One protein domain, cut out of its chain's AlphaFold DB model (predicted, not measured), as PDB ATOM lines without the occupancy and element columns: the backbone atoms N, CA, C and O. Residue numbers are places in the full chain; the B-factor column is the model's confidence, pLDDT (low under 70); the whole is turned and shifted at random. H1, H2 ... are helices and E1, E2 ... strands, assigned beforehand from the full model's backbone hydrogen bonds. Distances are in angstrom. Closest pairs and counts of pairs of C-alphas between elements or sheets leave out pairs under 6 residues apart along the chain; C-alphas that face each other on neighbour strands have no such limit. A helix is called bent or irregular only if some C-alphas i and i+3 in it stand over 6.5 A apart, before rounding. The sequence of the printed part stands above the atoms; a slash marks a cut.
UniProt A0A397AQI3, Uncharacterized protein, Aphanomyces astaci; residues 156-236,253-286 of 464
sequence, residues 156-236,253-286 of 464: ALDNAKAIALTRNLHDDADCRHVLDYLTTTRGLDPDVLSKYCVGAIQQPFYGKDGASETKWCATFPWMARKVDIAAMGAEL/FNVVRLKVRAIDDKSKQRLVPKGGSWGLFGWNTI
ATOM      1  N   ALA A 156     212.207 228.693 197.713       47.59
ATOM      2  CA  ALA A 156     212.929 227.517 197.252       47.59
ATOM      3  C   ALA A 156     214.416 227.866 197.124       47.59
ATOM      4  O   ALA A 156     214.788 228.872 196.515       47.59
ATOM      5  N   LEU A 157     215.277 227.053 197.734       55.97
ATOM      6  CA  LEU A 157     216.650 227.017 197.271       55.97
ATOM      7  C   LEU A 157     216.569 226.687 195.780       55.97
ATOM      8  O   LEU A 157     215.948 225.696 195.409       55.97
ATOM      9  N   ASP A 158     217.114 227.551 194.935       61.78
ATOM     10  CA  ASP A 158     217.074 227.326 193.497       61.78
ATOM     11  C   ASP A 158     217.735 225.971 193.191       61.78
ATOM     12  O   ASP A 158     218.885 225.742 193.579       61.78
ATOM     13  N   ASN A 159     217.002 225.065 192.535       62.94
ATOM     14  CA  ASN A 159     217.512 223.751 192.140       62.94
ATOM     15  C   ASN A 159     218.833 223.905 191.365       62.94
ATOM     16  O   ASN A 159     219.744 223.102 191.553       62.94
ATOM     17  N   ALA A 160     218.987 224.979 190.579       60.41
ATOM     18  CA  ALA A 160     220.228 225.282 189.877       60.41
ATOM     19  C   ALA A 160     221.402 225.544 190.836       60.41
ATOM     20  O   ALA A 160     222.514 225.077 190.591       60.41
ATOM     21  N   LYS A 161     221.164 226.229 191.964       67.19
ATOM     22  CA  LYS A 161     222.187 226.437 193.000       67.19
ATOM     23  C   LYS A 161     222.565 225.122 193.662       67.19
ATOM     24  O   LYS A 161     223.749 224.865 193.822       67.19
ATOM     25  N   ALA A 162     221.596 224.284 194.024       68.00
ATOM     26  CA  ALA A 162     221.892 222.990 194.636       68.00
ATOM     27  C   ALA A 162     222.711 222.084 193.700       68.00
ATOM     28  O   ALA A 162     223.730 221.546 194.123       68.00
ATOM     29  N   ILE A 163     222.329 222.009 192.420       65.38
ATOM     30  CA  ILE A 163     223.078 221.284 191.380       65.38
ATOM     31  C   ILE A 163     224.499 221.843 191.240       65.38
ATOM     32  O   ILE A 163     225.458 221.076 191.160       65.38
ATOM     33  N   ALA A 164     224.658 223.170 191.249       65.69
ATOM     34  CA  ALA A 164     225.974 223.796 191.185       65.69
ATOM     35  C   ALA A 164     226.856 223.406 192.382       65.69
ATOM     36  O   ALA A 164     228.025 223.100 192.186       65.69
ATOM     37  N   LEU A 165     226.309 223.348 193.601       75.00
ATOM     38  CA  LEU A 165     227.068 222.932 194.787       75.00
ATOM     39  C   LEU A 165     227.499 221.466 194.728       75.00
ATOM     40  O   LEU A 165     228.616 221.150 195.138       75.00
ATOM     41  N   THR A 166     226.640 220.580 194.216       75.50
ATOM     42  CA  THR A 166     227.007 219.181 193.955       75.50
ATOM     43  C   THR A 166     228.158 219.118 192.958       75.50
ATOM     44  O   THR A 166     229.166 218.475 193.227       75.50
ATOM     45  N   ARG A 167     228.065 219.863 191.849       69.75
ATOM     46  CA  ARG A 167     229.137 219.932 190.850       69.75
ATOM     47  C   ARG A 167     230.448 220.447 191.442       69.75
ATOM     48  O   ARG A 167     231.495 219.874 191.169       69.75
ATOM     49  N   ASN A 168     230.395 221.475 192.292       76.75
ATOM     50  CA  ASN A 168     231.586 222.031 192.934       76.75
ATOM     51  C   ASN A 168     232.369 220.966 193.712       76.75
ATOM     52  O   ASN A 168     233.588 220.933 193.627       76.75
ATOM     53  N   LEU A 169     231.695 220.058 194.427       80.88
ATOM     54  CA  LEU A 169     232.388 219.008 195.180       80.88
ATOM     55  C   LEU A 169     233.246 218.092 194.286       80.88
ATOM     56  O   LEU A 169     234.292 217.625 194.732       80.88
ATOM     57  N   HIS A 170     232.802 217.828 193.054       77.38
ATOM     58  CA  HIS A 170     233.446 216.875 192.146       77.38
ATOM     59  C   HIS A 170     234.417 217.533 191.157       77.38
ATOM     60  O   HIS A 170     235.473 216.961 190.880       77.38
ATOM     61  N   ASP A 171     234.087 218.731 190.669       76.75
ATOM     62  CA  ASP A 171     234.780 219.363 189.543       76.75
ATOM     63  C   ASP A 171     235.670 220.547 189.963       76.75
ATOM     64  O   ASP A 171     236.593 220.908 189.232       76.75
ATOM     65  N   ASP A 172     235.405 221.173 191.115       84.44
ATOM     66  CA  ASP A 172     236.143 222.353 191.568       84.44
ATOM     67  C   ASP A 172     237.398 221.953 192.359       84.44
ATOM     68  O   ASP A 172     237.329 221.267 193.385       84.44
ATOM     69  N   ALA A 173     238.559 222.423 191.897       86.06
ATOM     70  CA  ALA A 173     239.844 222.183 192.542       86.06
ATOM     71  C   ALA A 173     239.889 222.743 193.973       86.06
ATOM     72  O   ALA A 173     240.488 222.118 194.852       86.06
ATOM     73  N   ASP A 174     239.204 223.859 194.237       86.94
ATOM     74  CA  ASP A 174     239.172 224.468 195.566       86.94
ATOM     75  C   ASP A 174     238.392 223.602 196.560       86.94
ATOM     76  O   ASP A 174     238.716 223.566 197.746       86.94
ATOM     77  N   CYS A 175     237.412 222.828 196.086       89.62
ATOM     78  CA  CYS A 175     236.610 221.925 196.913       89.62
ATOM     79  C   CYS A 175     237.273 220.557 197.140       89.62
ATOM     80  O   CYS A 175     236.735 219.736 197.889       89.62
ATOM     81  N   ARG A 176     238.450 220.299 196.549       91.94
ATOM     82  CA  ARG A 176     239.098 218.980 196.588       91.94
ATOM     83  C   ARG A 176     239.341 218.472 198.005       91.94
ATOM     84  O   ARG A 176     239.051 217.322 198.296       91.94
ATOM     85  N   HIS A 177     239.773 219.347 198.906       93.00
ATOM     86  CA  HIS A 177     240.003 219.002 200.309       93.00
ATOM     87  C   HIS A 177     238.714 218.582 201.053       93.00
ATOM     88  O   HIS A 177     238.775 217.791 201.994       93.00
ATOM     89  N   VAL A 178     237.537 219.073 200.634       93.88
ATOM     90  CA  VAL A 178     236.230 218.639 201.166       93.88
ATOM     91  C   VAL A 178     235.921 217.222 200.689       93.88
ATOM     92  O   VAL A 178     235.504 216.382 201.485       93.88
ATOM     93  N   LEU A 179     236.151 216.942 199.403       95.12
ATOM     94  CA  LEU A 179     235.997 215.602 198.838       95.12
ATOM     95  C   LEU A 179     236.979 214.614 199.483       95.12
ATOM     96  O   LEU A 179     236.575 213.517 199.867       95.12
ATOM     97  N   ASP A 180     238.234 215.017 199.672       95.50
ATOM     98  CA  ASP A 180     239.254 214.215 200.345       95.50
ATOM     99  C   ASP A 180     238.832 213.911 201.787       95.50
ATOM    100  O   ASP A 180     238.915 212.766 202.213       95.50
ATOM    101  N   TYR A 181     238.283 214.876 202.532       96.31
ATOM    102  CA  TYR A 181     237.707 214.615 203.857       96.31
ATOM    103  C   TYR A 181     236.582 213.563 203.812       96.31
ATOM    104  O   TYR A 181     236.592 212.602 204.585       96.31
ATOM    105  N   LEU A 182     235.614 213.703 202.902       96.56
ATOM    106  CA  LEU A 182     234.480 212.774 202.800       96.56
ATOM    107  C   LEU A 182     234.918 211.359 202.383       96.56
ATOM    108  O   LEU A 182     234.401 210.368 202.887       96.56
ATOM    109  N   THR A 183     235.905 211.252 201.504       96.50
ATOM    110  CA  THR A 183     236.397 209.963 201.003       96.50
ATOM    111  C   THR A 183     237.374 209.308 201.973       96.50
ATOM    112  O   THR A 183     237.179 208.167 202.378       96.50
ATOM    113  N   THR A 184     238.402 210.032 202.416       95.19
ATOM    114  CA  THR A 184     239.485 209.470 203.240       95.19
ATOM    115  C   THR A 184     239.134 209.393 204.720       95.19
ATOM    116  O   THR A 184     239.465 208.410 205.375       95.19
ATOM    117  N   THR A 185     238.457 210.412 205.264       95.06
ATOM    118  CA  THR A 185     238.137 210.471 206.700       95.06
ATOM    119  C   THR A 185     236.805 209.796 206.999       95.06
ATOM    120  O   THR A 185     236.673 209.143 208.029       95.06
ATOM    121  N   ARG A 186     235.808 209.945 206.115       96.00
ATOM    122  CA  ARG A 186     234.478 209.334 206.296       96.00
ATOM    123  C   ARG A 186     234.298 208.008 205.564       96.00
ATOM    124  O   ARG A 186     233.301 207.341 205.822       96.00
ATOM    125  N   GLY A 187     235.237 207.613 204.704       96.19
ATOM    126  CA  GLY A 187     235.176 206.342 203.977       96.19
ATOM    127  C   GLY A 187     234.062 206.282 202.929       96.19
ATOM    128  O   GLY A 187     233.626 205.185 202.589       96.19
ATOM    129  N   LEU A 188     233.556 207.432 202.468       97.69
ATOM    130  CA  LEU A 188     232.414 207.497 201.556       97.69
ATOM    131  C   LEU A 188     232.863 207.520 200.094       97.69
ATOM    132  O   LEU A 188     233.705 208.332 199.711       97.69
ATOM    133  N   ASP A 189     232.251 206.681 199.266       96.94
ATOM    134  CA  ASP A 189     232.590 206.560 197.853       96.94
ATOM    135  C   ASP A 189     232.067 207.767 197.049       96.94
ATOM    136  O   ASP A 189     230.926 208.203 197.256       96.94
ATOM    137  N   PRO A 190     232.839 208.295 196.076       93.50
ATOM    138  CA  PRO A 190     232.413 209.428 195.245       93.50
ATOM    139  C   PRO A 190     231.080 209.212 194.511       93.50
ATOM    140  O   PRO A 190     230.298 210.154 194.355       93.50
ATOM    141  N   ASP A 191     230.788 207.974 194.108       91.62
ATOM    142  CA  ASP A 191     229.529 207.615 193.447       91.62
ATOM    143  C   ASP A 191     228.333 207.741 194.402       91.62
ATOM    144  O   ASP A 191     227.254 208.196 194.014       91.62
ATOM    145  N   VAL A 192     228.530 207.400 195.679       94.62
ATOM    146  CA  VAL A 192     227.510 207.550 196.723       94.62
ATOM    147  C   VAL A 192     227.286 209.029 197.026       94.62
ATOM    148  O   VAL A 192     226.136 209.463 197.087       94.62
ATOM    149  N   LEU A 193     228.356 209.823 197.130       92.00
ATOM    150  CA  LEU A 193     228.261 211.279 197.302       92.00
ATOM    151  C   LEU A 193     227.467 211.929 196.158       92.00
ATOM    152  O   LEU A 193     226.551 212.716 196.416       92.00
ATOM    153  N   SER A 194     227.743 211.524 194.914       84.31
ATOM    154  CA  SER A 194     227.024 211.989 193.718       84.31
ATOM    155  C   SER A 194     225.544 211.606 193.765       84.31
ATOM    156  O   SER A 194     224.665 212.437 193.530       84.31
ATOM    157  N   LYS A 195     225.246 210.353 194.130       87.12
ATOM    158  CA  LYS A 195     223.879 209.820 194.217       87.12
ATOM    159  C   LYS A 195     223.028 210.529 195.272       87.12
ATOM    160  O   LYS A 195     221.838 210.763 195.056       87.12
ATOM    161  N   TYR A 196     223.628 210.894 196.400       91.62
ATOM    162  CA  TYR A 196     222.983 211.678 197.457       91.62
ATOM    163  C   TYR A 196     223.037 213.198 197.206       91.62
ATOM    164  O   TYR A 196     222.541 213.978 198.021       91.62
ATOM    165  N   CYS A 197     223.606 213.615 196.071       87.75
ATOM    166  CA  CYS A 197     223.772 215.006 195.655       87.75
ATOM    167  C   CYS A 197     224.520 215.864 196.689       87.75
ATOM    168  O   CYS A 197     224.215 217.046 196.867       87.75
ATOM    169  N   VAL A 198     225.502 215.280 197.382       89.75
ATOM    170  CA  VAL A 198     226.338 216.016 198.336       89.75
ATOM    171  C   VAL A 198     227.132 217.076 197.582       89.75
ATOM    172  O   VAL A 198     227.683 216.813 196.520       89.75
ATOM    173  N   GLY A 199     227.168 218.287 198.123       85.81
ATOM    174  CA  GLY A 199     227.915 219.396 197.536       85.81
ATOM    175  C   GLY A 199     228.916 220.016 198.497       85.81
ATOM    176  O   GLY A 199     228.916 219.701 199.688       85.81
ATOM    177  N   ALA A 200     229.706 220.960 197.999       87.56
ATOM    178  CA  ALA A 200     230.662 221.725 198.789       87.56
ATOM    179  C   ALA A 200     230.438 223.228 198.619       87.56
ATOM    180  O   ALA A 200     230.106 223.711 197.535       87.56
ATOM    181  N   ILE A 201     230.609 223.976 199.708       88.62
ATOM    182  CA  ILE A 201     230.545 225.437 199.695       88.62
ATOM    183  C   ILE A 201     231.411 226.028 200.803       88.62
ATOM    184  O   ILE A 201     231.547 225.451 201.883       88.62
ATOM    185  N   GLN A 202     231.933 227.228 200.571       90.12
ATOM    186  CA  GLN A 202     232.515 228.048 201.620       90.12
ATOM    187  C   GLN A 202     231.447 228.969 202.228       90.12
ATOM    188  O   GLN A 202     230.720 229.656 201.507       90.12
ATOM    189  N   GLN A 203     231.322 228.992 203.556       87.06
ATOM    190  CA  GLN A 203     230.248 229.729 204.218       87.06
ATOM    191  C   GLN A 203     230.731 230.504 205.452       87.06
ATOM    192  O   GLN A 203     231.389 229.916 206.312       87.06
ATOM    193  N   PRO A 204     230.353 231.790 205.604       88.38
ATOM    194  CA  PRO A 204     230.552 232.520 206.850       88.38
ATOM    195  C   PRO A 204     229.591 232.050 207.949       88.38
ATOM    196  O   PRO A 204     228.375 231.923 207.742       88.38
ATOM    197  N   PHE A 205     230.147 231.859 209.141       86.19
ATOM    198  CA  PHE A 205     229.445 231.650 210.400       86.19
ATOM    199  C   PHE A 205     229.750 232.807 211.345       86.19
ATOM    200  O   PHE A 205     230.908 233.145 211.566       86.19
ATOM    201  N   TYR A 206     228.711 233.390 211.931       85.81
ATOM    202  CA  TYR A 206     228.844 234.526 212.838       85.81
ATOM    203  C   TYR A 206     228.826 234.035 214.289       85.81
ATOM    204  O   TYR A 206     227.923 233.295 214.682       85.81
ATOM    205  N   GLY A 207     229.851 234.404 215.058       76.69
ATOM    206  CA  GLY A 207     229.934 234.152 216.496       76.69
ATOM    207  C   GLY A 207     229.064 235.111 217.313       76.69
ATOM    208  O   GLY A 207     228.501 236.067 216.778       76.69
ATOM    209  N   LYS A 208     228.977 234.874 218.628       74.44
ATOM    210  CA  LYS A 208     228.224 235.739 219.560       74.44
ATOM    211  C   LYS A 208     228.772 237.168 219.613       74.44
ATOM    212  O   LYS A 208     228.003 238.101 219.804       74.44
ATOM    213  N   ASP A 209     230.066 237.325 219.349       80.25
ATOM    214  CA  ASP A 209     230.770 238.611 219.368       80.25
ATOM    215  C   ASP A 209     230.658 239.370 218.028       80.25
ATOM    216  O   ASP A 209     231.326 240.376 217.816       80.25
ATOM    217  N   GLY A 210     229.862 238.862 217.076       77.06
ATOM    218  CA  GLY A 210     229.694 239.442 215.737       77.06
ATOM    219  C   GLY A 210     230.817 239.114 214.744       77.06
ATOM    220  O   GLY A 210     230.656 239.355 213.548       77.06
ATOM    221  N   ALA A 211     231.922 238.511 215.196       81.75
ATOM    222  CA  ALA A 211     233.003 238.054 214.326       81.75
ATOM    223  C   ALA A 211     232.518 236.958 213.357       81.75
ATOM    224  O   ALA A 211     231.890 235.978 213.773       81.75
ATOM    225  N   SER A 212     232.813 237.120 212.064       84.00
ATOM    226  CA  SER A 212     232.507 236.128 211.033       84.00
ATOM    227  C   SER A 212     233.713 235.244 210.754       84.00
ATOM    228  O   SER A 212     234.779 235.739 210.394       84.00
ATOM    229  N   GLU A 213     233.522 233.939 210.849       87.69
ATOM    230  CA  GLU A 213     234.511 232.937 210.486       87.69
ATOM    231  C   GLU A 213     234.009 232.159 209.271       87.69
ATOM    232  O   GLU A 213     232.928 231.565 209.298       87.69
ATOM    233  N   THR A 214     234.786 232.170 208.195       90.38
ATOM    234  CA  THR A 214     234.452 231.451 206.968       90.38
ATOM    235  C   THR A 214     235.001 230.031 207.036       90.38
ATOM    236  O   THR A 214     236.198 229.835 207.233       90.38
ATOM    237  N   LYS A 215     234.125 229.040 206.862       92.06
ATOM    238  CA  LYS A 215     234.469 227.615 206.925       92.06
ATOM    239  C   LYS A 215     234.092 226.898 205.638       92.06
ATOM    240  O   LYS A 215     233.067 227.203 205.020       92.06
ATOM    241  N   TRP A 216     234.886 225.899 205.279       94.00
ATOM    242  CA  TRP A 216     234.537 224.948 204.232       94.00
ATOM    243  C   TRP A 216     233.508 223.949 204.744       94.00
ATOM    244  O   TRP A 216     233.651 223.375 205.824       94.00
ATOM    245  N   CYS A 217     232.437 223.782 203.977       92.50
ATOM    246  CA  CYS A 217     231.274 223.017 204.383       92.50
ATOM    247  C   CYS A 217     230.893 221.976 203.340       92.50
ATOM    248  O   CYS A 217     230.846 222.268 202.145       92.50
ATOM    249  N   ALA A 218     230.504 220.803 203.830       94.81
ATOM    250  CA  ALA A 218     229.700 219.867 203.068       94.81
ATOM    251  C   ALA A 218     228.226 220.292 203.127       94.81
ATOM    252  O   ALA A 218     227.745 220.846 204.127       94.81
ATOM    253  N   THR A 219     227.506 220.037 202.043       91.06
ATOM    254  CA  THR A 219     226.100 220.403 201.888       91.06
ATOM    255  C   THR A 219     225.256 219.177 201.575       91.06
ATOM    256  O   THR A 219     225.628 218.352 200.744       91.06
ATOM    257  N   PHE A 220     224.123 219.061 202.263       93.88
ATOM    258  CA  PHE A 220     223.252 217.892 202.238       93.88
ATOM    259  C   PHE A 220     221.833 218.327 201.852       93.88
ATOM    260  O   PHE A 220     221.128 218.930 202.677       93.88
ATOM    261  N   PRO A 221     221.426 218.119 200.590       87.31
ATOM    262  CA  PRO A 221     220.131 218.568 200.098       87.31
ATOM    263  C   PRO A 221     218.986 217.692 200.608       87.31
ATOM    264  O   PRO A 221     219.021 216.466 200.555       87.31
ATOM    265  N   TRP A 222     217.923 218.336 201.071       88.62
ATOM    266  CA  TRP A 222     216.644 217.700 201.355       88.62
ATOM    267  C   TRP A 222     215.771 217.832 200.125       88.62
ATOM    268  O   TRP A 222     215.394 218.940 199.733       88.62
ATOM    269  N   MET A 223     215.455 216.693 199.524       81.69
ATOM    270  CA  MET A 223     214.717 216.626 198.274       81.69
ATOM    271  C   MET A 223     213.339 216.024 198.490       81.69
ATOM    272  O   MET A 223     213.176 215.074 199.251       81.69
ATOM    273  N   ALA A 224     212.345 216.565 197.800       80.38
ATOM    274  CA  ALA A 224     210.997 216.021 197.796       80.38
ATOM    275  C   ALA A 224     210.324 216.284 196.445       80.38
ATOM    276  O   ALA A 224     210.579 217.301 195.792       80.38
ATOM    277  N   ARG A 225     209.461 215.364 196.010       80.00
ATOM    278  CA  ARG A 225     208.627 215.576 194.819       80.00
ATOM    279  C   ARG A 225     207.472 216.510 195.161       80.00
ATOM    280  O   ARG A 225     207.114 216.666 196.328       80.00
ATOM    281  N   LYS A 226     206.819 217.082 194.148       75.00
ATOM    282  CA  LYS A 226     205.628 217.929 194.359       75.00
ATOM    283  C   LYS A 226     204.538 217.212 195.166       75.00
ATOM    284  O   LYS A 226     203.970 217.795 196.083       75.00
ATOM    285  N   VAL A 227     204.301 215.933 194.865       77.38
ATOM    286  CA  VAL A 227     203.329 215.091 195.584       77.38
ATOM    287  C   VAL A 227     203.719 214.854 197.045       77.38
ATOM    288  O   VAL A 227     202.856 214.856 197.918       77.38
ATOM    289  N   ASP A 228     205.017 214.712 197.319       81.56
ATOM    290  CA  ASP A 228     205.537 214.520 198.673       81.56
ATOM    291  C   ASP A 228     205.374 215.813 199.487       81.56
ATOM    292  O   ASP A 228     204.939 215.778 200.633       81.56
ATOM    293  N   ILE A 229     205.661 216.968 198.881       77.25
ATOM    294  CA  ILE A 229     205.526 218.291 199.512       77.25
ATOM    295  C   ILE A 229     204.068 218.570 199.889       77.25
ATOM    296  O   ILE A 229     203.798 218.965 201.026       77.25
ATOM    297  N   ALA A 230     203.136 218.255 198.988       74.81
ATOM    298  CA  ALA A 230     201.707 218.328 199.270       74.81
ATOM    299  C   ALA A 230     201.292 217.373 200.406       74.81
ATOM    300  O   ALA A 230     200.536 217.767 201.294       74.81
ATOM    301  N   ALA A 231     201.820 216.142 200.437       75.19
ATOM    302  CA  ALA A 231     201.545 215.180 201.509       75.19
ATOM    303  C   ALA A 231     202.065 215.644 202.882       75.19
ATOM    304  O   ALA A 231     201.450 215.338 203.903       75.19
ATOM    305  N   MET A 232     203.155 216.417 202.916       77.12
ATOM    306  CA  MET A 232     203.670 217.062 204.131       77.12
ATOM    307  C   MET A 232     202.854 218.299 204.562       77.12
ATOM    308  O   MET A 232     203.168 218.907 205.586       77.12
ATOM    309  N   GLY A 233     201.815 218.677 203.805       67.69
ATOM    310  CA  GLY A 233     200.955 219.825 204.095       67.69
ATOM    311  C   GLY A 233     201.576 221.177 203.739       67.69
ATOM    312  O   GLY A 233     201.211 222.181 204.344       67.69
ATOM    313  N   ALA A 234     202.525 221.206 202.797       68.94
ATOM    314  CA  ALA A 234     203.153 222.427 202.301       68.94
ATOM    315  C   ALA A 234     202.814 222.662 200.817       68.94
ATOM    316  O   ALA A 234     202.671 221.713 200.047       68.94
ATOM    317  N   GLU A 235     202.725 223.927 200.404       63.06
ATOM    318  CA  GLU A 235     202.510 224.319 199.006       63.06
ATOM    319  C   GLU A 235     203.794 224.897 198.411       63.06
ATOM    320  O   GLU A 235     204.390 225.821 198.963       63.06
ATOM    321  N   LEU A 236     204.229 224.354 197.274       58.59
ATOM    322  CA  LEU A 236     205.320 224.919 196.482       58.59
ATOM    323  C   LEU A 236     204.814 226.188 195.798       58.59
ATOM    324  O   LEU A 236     203.912 226.107 194.968       58.59
ATOM    325  N   PHE A 253     212.362 215.720 191.543       72.44
ATOM    326  CA  PHE A 253     212.765 216.112 192.887       72.44
ATOM    327  C   PHE A 253     213.111 217.600 192.931       72.44
ATOM    328  O   PHE A 253     213.869 218.102 192.107       72.44
ATOM    329  N   ASN A 254     212.567 218.294 193.927       74.88
ATOM    330  CA  ASN A 254     212.898 219.682 194.221       74.88
ATOM    331  C   ASN A 254     213.701 219.739 195.513       74.88
ATOM    332  O   ASN A 254     213.359 219.060 196.487       74.88
ATOM    333  N   VAL A 255     214.745 220.564 195.534       76.50
ATOM    334  CA  VAL A 255     215.529 220.809 196.740       76.50
ATOM    335  C   VAL A 255     214.766 221.790 197.618       76.50
ATOM    336  O   VAL A 255     214.681 222.986 197.358       76.50
ATOM    337  N   VAL A 256     214.176 221.257 198.681       80.31
ATOM    338  CA  VAL A 256     213.341 222.011 199.621       80.31
ATOM    339  C   VAL A 256     214.205 222.768 200.623       80.31
ATOM    340  O   VAL A 256     213.877 223.877 201.048       80.31
ATOM    341  N   ARG A 257     215.320 222.153 201.020       85.50
ATOM    342  CA  ARG A 257     216.255 222.682 202.007       85.50
ATOM    343  C   ARG A 257     217.650 222.140 201.773       85.50
ATOM    344  O   ARG A 257     217.825 221.091 201.167       85.50
ATOM    345  N   LEU A 258     218.632 222.833 202.321       85.38
ATOM    346  CA  LEU A 258     220.020 222.413 202.334       85.38
ATOM    347  C   LEU A 258     220.559 222.535 203.748       85.38
ATOM    348  O   LEU A 258     220.529 223.615 204.348       85.38
ATOM    349  N   LYS A 259     221.067 221.428 204.277       91.00
ATOM    350  CA  LYS A 259     221.870 221.457 205.492       91.00
ATOM    351  C   LYS A 259     223.315 221.713 205.106       91.00
ATOM    352  O   LYS A 259     223.875 220.997 204.286       91.00
ATOM    353  N   VAL A 260     223.909 222.739 205.694       91.44
ATOM    354  CA  VAL A 260     225.311 223.112 205.498       91.44
ATOM    355  C   VAL A 260     226.041 222.820 206.798       91.44
ATOM    356  O   VAL A 260     225.590 223.274 207.853       91.44
ATOM    357  N   ARG A 261     227.137 222.063 206.740       92.75
ATOM    358  CA  ARG A 261     227.926 221.663 207.911       92.75
ATOM    359  C   ARG A 261     229.413 221.797 207.611       92.75
ATOM    360  O   ARG A 261     229.879 221.249 206.614       92.75
ATOM    361  N   ALA A 262     230.141 222.487 208.484       93.69
ATOM    362  CA  ALA A 262     231.590 222.599 208.375       93.69
ATOM    363  C   ALA A 262     232.267 221.228 208.547       93.69
ATOM    364  O   ALA A 262     231.816 220.397 209.342       93.69
ATOM    365  N   ILE A 263     233.337 220.989 207.784       93.56
ATOM    366  CA  ILE A 263     234.077 219.715 207.824       93.56
ATOM    367  C   ILE A 263     234.980 219.587 209.058       93.56
ATOM    368  O   ILE A 263     235.227 218.477 209.527       93.56
ATOM    369  N   ASP A 264     235.435 220.719 209.597       91.06
ATOM    370  CA  ASP A 264     236.387 220.828 210.704       91.06
ATOM    371  C   ASP A 264     235.714 221.114 212.058       91.06
ATOM    372  O   ASP A 264     236.275 220.795 213.103       91.06
ATOM    373  N   ASP A 265     234.497 221.667 212.059       87.75
ATOM    374  CA  ASP A 265     233.762 222.022 213.275       87.75
ATOM    375  C   ASP A 265     232.292 221.565 213.221       87.75
ATOM    376  O   ASP A 265     231.428 222.180 212.589       87.75
ATOM    377  N   LYS A 266     231.967 220.496 213.964       84.25
ATOM    378  CA  LYS A 266     230.600 219.937 214.052       84.25
ATOM    379  C   LYS A 266     229.573 220.939 214.603       84.25
ATOM    380  O   LYS A 266     228.380 220.779 214.330       84.25
ATOM    381  N   SER A 267     229.990 221.946 215.374       85.44
ATOM    382  CA  SER A 267     229.081 222.958 215.927       85.44
ATOM    383  C   SER A 267     228.593 223.949 214.861       85.44
ATOM    384  O   SER A 267     227.494 224.501 214.978       85.44
ATOM    385  N   LYS A 268     229.362 224.123 213.780       89.00
ATOM    386  CA  LYS A 268     229.090 225.065 212.690       89.00
ATOM    387  C   LYS A 268     228.234 224.390 211.626       89.00
ATOM    388  O   LYS A 268     228.707 223.895 210.603       89.00
ATOM    389  N   GLN A 269     226.933 224.370 211.882       90.50
ATOM    390  CA  GLN A 269     225.941 223.856 210.946       90.50
ATOM    391  C   GLN A 269     224.699 224.743 210.898       90.50
ATOM    392  O   GLN A 269     224.352 225.405 211.876       90.50
ATOM    393  N   ARG A 270     224.020 224.769 209.750       87.94
ATOM    394  CA  ARG A 270     222.794 225.549 209.551       87.94
ATOM    395  C   ARG A 270     221.907 224.950 208.468       87.94
ATOM    396  O   ARG A 270     222.392 224.300 207.547       87.94
ATOM    397  N   LEU A 271     220.613 225.238 208.553       86.44
ATOM    398  CA  LEU A 271     219.638 224.926 207.512       86.44
ATOM    399  C   LEU A 271     219.357 226.174 206.674       86.44
ATOM    400  O   LEU A 271     219.139 227.260 207.218       86.44
ATOM    401  N   VAL A 272     219.345 226.009 205.355       81.31
ATOM    402  CA  VAL A 272     219.066 227.067 204.381       81.31
ATOM    403  C   VAL A 272     217.919 226.614 203.467       81.31
ATOM    404  O   VAL A 272     217.999 225.512 202.929       81.31
ATOM    405  N   PRO A 273     216.861 227.421 203.275       77.62
ATOM    406  CA  PRO A 273     216.570 228.686 203.959       77.62
ATOM    407  C   PRO A 273     216.124 228.495 205.426       77.62
ATOM    408  O   PRO A 273     215.643 227.428 205.840       77.62
ATOM    409  N   LYS A 274     216.245 229.568 206.222       75.75
ATOM    410  CA  LYS A 274     215.627 229.647 207.558       75.75
ATOM    411  C   LYS A 274     214.104 229.571 207.400       75.75
ATOM    412  O   LYS A 274     213.560 230.169 206.483       75.75
ATOM    413  N   GLY A 275     213.424 228.817 208.265       68.06
ATOM    414  CA  GLY A 275     211.956 228.710 208.225       68.06
ATOM    415  C   GLY A 275     211.347 227.954 207.029       68.06
ATOM    416  O   GLY A 275     210.132 227.957 206.900       68.06
ATOM    417  N   GLY A 276     212.145 227.291 206.180       67.31
ATOM    418  CA  GLY A 276     211.638 226.462 205.075       67.31
ATOM    419  C   GLY A 276     210.839 225.216 205.496       67.31
ATOM    420  O   GLY A 276     210.733 224.883 206.681       67.31
ATOM    421  N   SER A 277     210.323 224.493 204.502       74.00
ATOM    422  CA  SER A 277     209.584 223.238 204.697       74.00
ATOM    423  C   SER A 277     210.488 222.086 205.155       74.00
ATOM    424  O   SER A 277     211.721 222.181 205.157       74.00
ATOM    425  N   TRP A 278     209.872 220.998 205.609       81.00
ATOM    426  CA  TRP A 278     210.584 219.782 205.994       81.00
ATOM    427  C   TRP A 278     210.915 218.915 204.777       81.00
ATOM    428  O   TRP A 278     210.302 219.039 203.721       81.00
ATOM    429  N   GLY A 279     211.905 218.048 204.944       84.06
ATOM    430  CA  GLY A 279     212.317 217.055 203.964       84.06
ATOM    431  C   GLY A 279     213.263 216.050 204.611       84.06
ATOM    432  O   GLY A 279     213.597 216.178 205.790       84.06
ATOM    433  N   LEU A 280     213.664 215.044 203.840       91.12
ATOM    434  CA  LEU A 280     214.560 213.980 204.280       91.12
ATOM    435  C   LEU A 280     215.764 213.941 203.338       91.12
ATOM    436  O   LEU A 280     215.612 214.007 202.115       91.12
ATOM    437  N   PHE A 281     216.967 213.862 203.899       94.56
ATOM    438  CA  PHE A 281     218.172 213.647 203.104       94.56
ATOM    439  C   PHE A 281     218.200 212.197 202.611       94.56
ATOM    440  O   PHE A 281     217.868 211.282 203.364       94.56
ATOM    441  N   GLY A 282     218.561 211.992 201.341       92.94
ATOM    442  CA  GLY A 282     218.526 210.680 200.688       92.94
ATOM    443  C   GLY A 282     217.159 210.263 200.149       92.94
ATOM    444  O   GLY A 282     217.035 209.194 199.567       92.94
ATOM    445  N   TRP A 283     216.113 211.084 200.292       92.19
ATOM    446  CA  TRP A 283     214.774 210.731 199.801       92.19
ATOM    447  C   TRP A 283     214.734 210.479 198.283       92.19
ATOM    448  O   TRP A 283     213.974 209.639 197.804       92.19
ATOM    449  N   ASN A 284     215.599 211.160 197.531       84.94
ATOM    450  CA  ASN A 284     215.777 210.989 196.090       84.94
ATOM    451  C   ASN A 284     216.362 209.625 195.689       84.94
ATOM    452  O   ASN A 284     216.233 209.232 194.534       84.94
ATOM    453  N   THR A 285     217.018 208.914 196.610       89.25
ATOM    454  CA  THR A 285     217.680 207.636 196.312       89.25
ATOM    455  C   THR A 285     216.754 206.437 196.502       89.25
ATOM    456  O   THR A 285     217.117 205.322 196.124       89.25
ATOM    457  N   ILE A 286     215.560 206.651 197.066       91.94
ATOM    458  CA  ILE A 286     214.611 205.586 197.383       91.94
ATOM    459  C   ILE A 286     213.837 205.161 196.122       91.94
ATOM    460  O   ILE A 286     213.102 205.973 195.552       91.94
TER     461      ILE A 286
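AT A GLANCE: This is residues 156 to 236 and 253 to 286 of the 464 residues of an uncharacterized protein of Aphanomyces astaci (UniProt A0A397AQI3). A strongly twisted sheet of four strands curls like part of a barrel; the hairpin of E1 and E2 bends away from E3 toward its turn at residues 207 to 211, and the other end of E2 runs to H4. H1 packs on this sheet by E1, E2 and E3, and H2 turns off from H1 at a corner to pack on E1 and E2. The printed part has 115 residues, with four named helices and four named strands in the order H1 H2 H3 E1 E2 H4 E3 E4; the sheet's order is E1 - E2 - E3 - E4, all antiparallel, and the class is mixed. The whole is compact, with a radius of gyration of the C-alphas of 14.6 A and spans of 38 by 37 by 22 A.

HOW THE PARTS SIT: Start at E2, residues 212 to 225, which bends by 73 degrees at residue 215. It forms a hairpin with E1, residues 199 to 206, where N 201 and O 217 are within hydrogen-bond range at 3.0 A. On the other side of E2 is E3, residues 253 to 262, with N 220 and O 259 at 2.8 A. E3 forms a hairpin with E4, residues 269 to 272, with N 260 and O 270 at 2.9 A. H1, residues 159 to 171, is on the sheet; its closest C-alphas to E1 are those of Thr 166 and Gly 199, 3.7 A. H2, residues 173 to 185, touches H1 only at the corner, Leu 169 to Cys 175 at 5.4 A between C-alphas, about perpendicular at 76 degrees. H2 is on one face of the sheet, two layers, a helix and a sheet, at a height over the sheet of 9.3 A. H3, residues 190 to 195, is not on the sheet and is close to H1 but not clearly touching, with the C-alphas of Thr 166 and Ser 194 7.2 A apart. H4, residues 226 to 231, is on the sheet and apart from H1. Every O i to N i+4 pair is within hydrogen-bond range in H3 and H4, against 8 of 9 in H1 and 7 of 9 in H2.

IN THESE COORDINATES: Find C-alpha 159 at (217.512, 223.751, 192.140); from there H1 runs 18.0 A. H2 runs 18.5 A and is irregular, with C-alphas 174 and 177 7.3 A apart. E2 runs 35.4 A from C-alpha 212 at (232.507, 236.128, 211.033), E3 25.2 A and E1 21.5 A. E4 ends at C-alpha 272, (219.066, 227.067, 204.381).

THE WHOLE: Look for the two farthest C-alphas, those of Asp 209 and Val 227, 43.3 A apart. Residues 237 to 252 are not printed, and C-alphas 236 and 253 are 12.1 A apart. Of the links printed whole, none is long. Residues 273 to 286 hold no named element, but 280 to 281 pair antiparallel with 222 to 223 of E2. The pLDDT is under 70 at residues 156 to 164, 167, 233 to 236 and 275 to 276.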